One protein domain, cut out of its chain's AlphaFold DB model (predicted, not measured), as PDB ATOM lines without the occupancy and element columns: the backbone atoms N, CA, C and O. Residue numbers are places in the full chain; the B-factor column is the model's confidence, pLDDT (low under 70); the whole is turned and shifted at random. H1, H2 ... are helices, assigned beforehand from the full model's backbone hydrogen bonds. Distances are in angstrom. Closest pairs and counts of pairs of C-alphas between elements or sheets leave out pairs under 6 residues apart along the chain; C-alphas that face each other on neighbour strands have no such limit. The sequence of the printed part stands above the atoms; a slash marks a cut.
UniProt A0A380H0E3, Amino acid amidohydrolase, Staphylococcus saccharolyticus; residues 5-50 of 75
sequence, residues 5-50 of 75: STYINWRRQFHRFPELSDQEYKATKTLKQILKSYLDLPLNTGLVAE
ATOM      1  N   SER A   5     213.277 230.968 108.918       93.94
ATOM      2  CA  SER A   5     213.039 232.005 107.908       93.94
ATOM      3  C   SER A   5     212.088 231.555 106.795       93.94
ATOM      4  O   SER A   5     211.337 232.385 106.278       93.94
ATOM      5  N   THR A   6     212.039 230.258 106.471       92.81
ATOM      6  CA  THR A   6     211.078 229.706 105.503       92.81
ATOM      7  C   THR A   6     209.637 229.911 105.975       92.81
ATOM      8  O   THR A   6     208.817 230.427 105.216       92.81
ATOM      9  N   TYR A   7     209.338 229.608 107.244       91.44
ATOM     10  CA  TYR A   7     207.995 229.799 107.808       91.44
ATOM     11  C   TYR A   7     207.588 231.277 107.845       91.44
ATOM     12  O   TYR A   7     206.450 231.619 107.516       91.44
ATOM     13  N   ILE A   8     208.525 232.176 108.169       93.50
ATOM     14  CA  ILE A   8     208.281 233.627 108.127       93.50
ATOM     15  C   ILE A   8     207.953 234.095 106.705       93.50
ATOM     16  O   ILE A   8     207.042 234.907 106.520       93.50
ATOM     17  N   ASN A   9     208.661 233.579 105.699       92.44
ATOM     18  CA  ASN A   9     208.411 233.922 104.302       92.44
ATOM     19  C   ASN A   9     207.051 233.412 103.819       92.44
ATOM     20  O   ASN A   9     206.315 234.183 103.206       92.44
ATOM     21  N   TRP A  10     206.673 232.177 104.161       91.06
ATOM     22  CA  TRP A  10     205.335 231.657 103.866       91.06
ATOM     23  C   TRP A  10     204.245 232.496 104.516       91.06
ATOM     24  O   TRP A  10     203.339 232.957 103.823       91.06
ATOM     25  N   ARG A  11     204.374 232.801 105.815       90.44
ATOM     26  CA  ARG A  11     203.423 233.675 106.512       90.44
ATOM     27  C   ARG A  11     203.264 235.008 105.779       90.44
ATOM     28  O   ARG A  11     202.142 235.428 105.516       90.44
ATOM     29  N   ARG A  12     204.375 235.660 105.418       91.44
ATOM     30  CA  ARG A  12     204.363 236.933 104.676       91.44
ATOM     31  C   ARG A  12     203.720 236.801 103.296       91.44
ATOM     32  O   ARG A  12     203.008 237.714 102.897       91.44
ATOM     33  N   GLN A  13     203.965 235.706 102.582       89.69
ATOM     34  CA  GLN A  13     203.385 235.460 101.263       89.69
ATOM     35  C   GLN A  13     201.865 235.310 101.343       89.69
ATOM     36  O   GLN A  13     201.163 236.035 100.641       89.69
ATOM     37  N   PHE A  14     201.363 234.443 102.227       88.94
ATOM     38  CA  PHE A  14     199.923 234.232 102.394       88.94
ATOM     39  C   PHE A  14     199.206 235.511 102.853       88.94
ATOM     40  O   PHE A  14     198.168 235.863 102.311       88.94
ATOM     41  N   HIS A  15     199.803 236.287 103.765       88.25
ATOM     42  CA  HIS A  15     199.200 237.548 104.223       88.25
ATOM     43  C   HIS A  15     199.310 238.695 103.201       88.25
ATOM     44  O   HIS A  15     198.548 239.655 103.281       88.25
ATOM     45  N   ARG A  16     200.265 238.640 102.260       89.19
ATOM     46  CA  ARG A  16     200.401 239.644 101.188       89.19
ATOM     47  C   ARG A  16     199.338 239.463 100.105       89.19
ATOM     48  O   ARG A  16     198.942 240.451  99.490       89.19
ATOM     49  N   PHE A  17     198.900 238.229  99.874       85.81
ATOM     50  CA  PHE A  17     197.902 237.877  98.868       85.81
ATOM     51  C   PHE A  17     196.742 237.119  99.528       85.81
ATOM     52  O   PHE A  17     196.610 235.918  99.297       85.81
ATOM     53  N   PRO A  18     195.937 237.797 100.371       85.75
ATOM     54  CA  PRO A  18     194.796 237.167 101.021       85.75
ATOM     55  C   PRO A  18     193.785 236.702  99.966       85.75
ATOM     56  O   PRO A  18     193.367 237.489  99.114       85.75
ATOM     57  N   GLU A  19     193.403 235.431 100.029       87.62
ATOM     58  CA  GLU A  19     192.313 234.854  99.240       87.62
ATOM     59  C   GLU A  19     191.106 234.659 100.167       87.62
ATOM     60  O   GLU A  19     191.260 234.193 101.292       87.62
ATOM     61  N   LEU A  20     189.925 235.101  99.730       85.44
ATOM     62  CA  LEU A  20     188.682 234.964 100.497       85.44
ATOM     63  C   LEU A  20     188.173 233.518 100.457       85.44
ATOM     64  O   LEU A  20     188.608 232.740  99.609       85.44
ATOM     65  N   SER A  21     187.203 233.227 101.328       84.19
ATOM     66  CA  SER A  21     186.489 231.949 101.364       84.19
ATOM     67  C   SER A  21     186.061 231.488  99.960       84.19
ATOM     68  O   SER A  21     185.534 232.287  99.177       84.19
ATOM     69  N   ASP A  22     186.331 230.219  99.645       83.06
ATOM     70  CA  ASP A  22     186.082 229.537  98.360       83.06
ATOM     71  C   ASP A  22     186.928 230.039  97.172       83.06
ATOM     72  O   ASP A  22     186.656 229.703  96.013       83.06
ATOM     73  N   GLN A  23     187.946 230.867  97.417       87.44
ATOM     74  CA  GLN A  23     188.802 231.453  96.377       87.44
ATOM     75  C   GLN A  23     190.298 231.184  96.603       87.44
ATOM     76  O   GLN A  23     191.145 231.831  95.984       87.44
ATOM     77  N   GLU A  24     190.651 230.219  97.449       90.06
ATOM     78  CA  GLU A  24     192.019 229.939  97.901       90.06
ATOM     79  C   GLU A  24     192.844 229.120  96.892       90.06
ATOM     80  O   GLU A  24     193.548 228.166  97.243       90.06
ATOM     81  N   TYR A  25     192.755 229.455  95.606       91.88
ATOM     82  CA  TYR A  25     193.393 228.703  94.525       91.88
ATOM     83  C   TYR A  25     194.920 228.737  94.615       91.88
ATOM     84  O   TYR A  25     195.586 227.699  94.475       91.88
ATOM     85  N   LYS A  26     195.513 229.918  94.839       90.31
ATOM     86  CA  LYS A  26     196.974 230.050  94.925       90.31
ATOM     87  C   LYS A  26     197.484 229.440  96.217       90.31
ATOM     88  O   LYS A  26     198.500 228.739  96.175       90.31
ATOM     89  N   ALA A  27     196.785 229.663  97.327       91.00
ATOM     90  CA  ALA A  27     197.155 229.098  98.612       91.00
ATOM     91  C   ALA A  27     197.142 227.566  98.562       91.00
ATOM     92  O   ALA A  27     198.148 226.932  98.891       91.00
ATOM     93  N   THR A  28     196.075 226.978  98.016       93.06
ATOM     94  CA  THR A  28     195.960 225.529  97.800       93.06
ATOM     95  C   THR A  28     197.095 224.996  96.927       93.06
ATOM     96  O   THR A  28     197.737 224.005  97.277       93.06
ATOM     97  N   LYS A  29     197.415 225.675  95.816       91.88
ATOM     98  CA  LYS A  29     198.527 225.279  94.934       91.88
ATOM     99  C   LYS A  29     199.874 225.294  95.657       91.88
ATOM    100  O   LYS A  29     200.662 224.362  95.492       91.88
ATOM    101  N   THR A  30     200.154 226.331  96.447       91.44
ATOM    102  CA  THR A  30     201.386 226.410  97.246       91.44
ATOM    103  C   THR A  30     201.437 225.300  98.293       91.44
ATOM    104  O   THR A  30     202.472 224.651  98.432       91.44
ATOM    105  N   LEU A  31     200.331 225.015  98.984       92.25
ATOM    106  CA  LEU A  31     200.290 223.936  99.969       92.25
ATOM    107  C   LEU A  31     200.493 222.557  99.327       92.25
ATOM    108  O   LEU A  31     201.272 221.780  99.867       92.25
ATOM    109  N   LYS A  32     199.925 222.275  98.144       91.50
ATOM    110  CA  LYS A  32     200.201 221.032  97.387       91.50
ATOM    111  C   LYS A  32     201.689 220.865  97.039       91.50
ATOM    112  O   LYS A  32     202.202 219.752  97.036       91.50
ATOM    113  N   GLN A  33     202.404 221.960  96.762       90.81
ATOM    114  CA  GLN A  33     203.854 221.919  96.510       90.81
ATOM    115  C   GLN A  33     204.664 221.631  97.783       90.81
ATOM    116  O   GLN A  33     205.717 220.992  97.715       90.81
ATOM    117  N   ILE A  34     204.189 222.115  98.934       90.25
ATOM    118  CA  ILE A  34     204.828 221.915 100.239       90.25
ATOM    119  C   ILE A  34     204.552 220.495 100.757       90.25
ATOM    120  O   ILE A  34     205.484 219.760 101.082       90.25
ATOM    121  N   LEU A  35     203.278 220.108 100.813       88.62
ATOM    122  CA  LEU A  35     202.759 218.881 101.416       88.62
ATOM    123  C   LEU A  35     202.748 217.726 100.416       88.62
ATOM    124  O   LEU A  35     201.721 217.112 100.223       88.62
ATOM    125  N   LYS A  36     203.884 217.425  99.781       85.75
ATOM    126  CA  LYS A  36     204.055 216.475  98.653       85.75
ATOM    127  C   LYS A  36     203.223 215.169  98.661       85.75
ATOM    128  O   LYS A  36     203.056 214.592  97.594       85.75
ATOM    129  N   SER A  37     202.758 214.705  99.822       90.50
ATOM    130  CA  SER A  37     201.787 213.621  99.995       90.50
ATOM    131  C   SER A  37     200.409 214.186 100.367       90.50
ATOM    132  O   SER A  37     200.218 214.704 101.469       90.50
ATOM    133  N   TYR A  38     199.452 214.107  99.441       93.00
ATOM    134  CA  TYR A  38     198.061 214.505  99.656       93.00
ATOM    135  C   TYR A  38     197.099 213.626  98.860       93.00
ATOM    136  O   TYR A  38     197.475 213.046  97.842       93.00
ATOM    137  N   LEU A  39     195.853 213.547  99.324       92.00
ATOM    138  CA  LEU A  39     194.790 212.792  98.672       92.00
ATOM    139  C   LEU A  39     194.308 213.516  97.410       92.00
ATOM    140  O   LEU A  39     194.074 214.729  97.423       92.00
ATOM    141  N   ASP A  40     194.120 212.759  96.329       89.88
ATOM    142  CA  ASP A  40     193.554 213.268  95.080       89.88
ATOM    143  C   ASP A  40     192.023 213.309  95.173       89.88
ATOM    144  O   ASP A  40     191.314 212.370  94.815       89.88
ATOM    145  N   LEU A  41     191.519 214.395  95.756       92.06
ATOM    146  CA  LEU A  41     190.094 214.658  95.928       92.06
ATOM    147  C   LEU A  41     189.624 215.698  94.898       92.06
ATOM    148  O   LEU A  41     190.388 216.615  94.580       92.06
ATOM    149  N   PRO A  42     188.362 215.634  94.425       91.75
ATOM    150  CA  PRO A  42     187.800 216.581  93.457       91.75
ATOM    151  C   PRO A  42     187.450 217.932  94.112       91.75
ATOM    152  O   PRO A  42     186.313 218.398  94.058       91.75
ATOM    153  N   LEU A  43     188.427 218.550  94.778       88.69
ATOM    154  CA  LEU A  43     188.309 219.828  95.473       88.69
ATOM    155  C   LEU A  43     188.912 220.953  94.626       88.69
ATOM    156  O   LEU A  43     190.045 220.852  94.151       88.69
ATOM    157  N   ASN A  44     188.163 222.047  94.483       87.44
ATOM    158  CA  ASN A  44     188.638 223.251  93.796       87.44
ATOM    159  C   ASN A  44     189.644 224.037  94.656       87.44
ATOM    160  O   ASN A  44     190.647 224.531  94.139       87.44
ATOM    161  N   THR A  45     189.390 224.117  95.965       91.44
ATOM    162  CA  THR A  45     190.255 224.737  96.978       91.44
ATOM    163  C   THR A  45     190.358 223.825  98.205       91.44
ATOM    164  O   THR A  45     189.525 222.944  98.420       91.44
ATOM    165  N   GLY A  46     191.429 223.987  98.983       91.75
ATOM    166  CA  GLY A  46     191.772 223.087 100.081       91.75
ATOM    167  C   GLY A  46     192.432 221.783  99.619       91.75
ATOM    168  O   GLY A  46     192.548 221.480  98.428       91.75
ATOM    169  N   LEU A  47     192.940 221.019 100.584       94.12
ATOM    170  CA  LEU A  47     193.517 219.692 100.366       94.12
ATOM    171  C   LEU A  47     193.499 218.887 101.668       94.12
ATOM    172  O   LEU A  47     193.474 219.462 102.755       94.12
ATOM    173  N   VAL A  48     193.581 217.565 101.545       94.94
ATOM    174  CA  VAL A  48     193.799 216.649 102.670       94.94
ATOM    175  C   VAL A  48     195.167 216.006 102.486       94.94
ATOM    176  O   VAL A  48     195.406 215.365 101.465       94.94
ATOM    177  N   ALA A  49     196.073 216.226 103.437       93.75
ATOM    178  CA  ALA A  49     197.407 215.639 103.433       93.75
ATOM    179  C   ALA A  49     197.480 214.498 104.445       93.75
ATOM    180  O   ALA A  49     197.034 214.655 105.579       93.75
ATOM    181  N   GLU A  50     198.079 213.386 104.033       91.88
ATOM    182  CA  GLU A  50     198.334 212.228 104.882       91.88
ATOM    183  C   GLU A  50     199.847 212.014 104.954       91.88
ATOM    184  O   GLU A  50     200.543 212.003 103.929       91.88
TER     185      GLU A  50
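This is residues 5 to 50 of the 75 residues of the protein "Amino acid amidohydrolase" of Staphylococcus saccharolyticus (UniProt A0A380H0E3). Two helices, H1 and H2, stand side by side as a loosely closed up-and-back pair, and the last 16 residues make a wide loop on the side of H2 away from H1. The whole is a flat slab with H2 in the middle. The printed part has 46 residues, with H1 then H2 and no named strand; its class is all helix, though under half of its residues are in named elements. It is only just compact, close to loose, with a radius of gyration of the C-alphas of 11.2 A and spans of 29 by 23 by 11 A.

Begin with H1, residues 5 to 16, and pass along the short link of 8 residues to H2, residues 25 to 34. The two are close but not clearly touching; their closest C-alphas, Phe 14 and Ala 27, are 7.0 A apart. They run opposite ways at a shallow tilt of 11 degrees. In H1 and H2 every O i to N i+4 pair is within hydrogen-bond range.

Find C-alpha 5 at (213.039, 232.005, 107.908); from there H1 runs 16.2 A to C-alpha 16. H2 runs 14.5 A to C-alpha 34 at (204.828, 221.915, 100.239).

The C-alphas farthest apart, Ser 5 and Pro 42, are 32.9 A apart. The printed part has no cut, and no printed residue is under 70 in pLDDT.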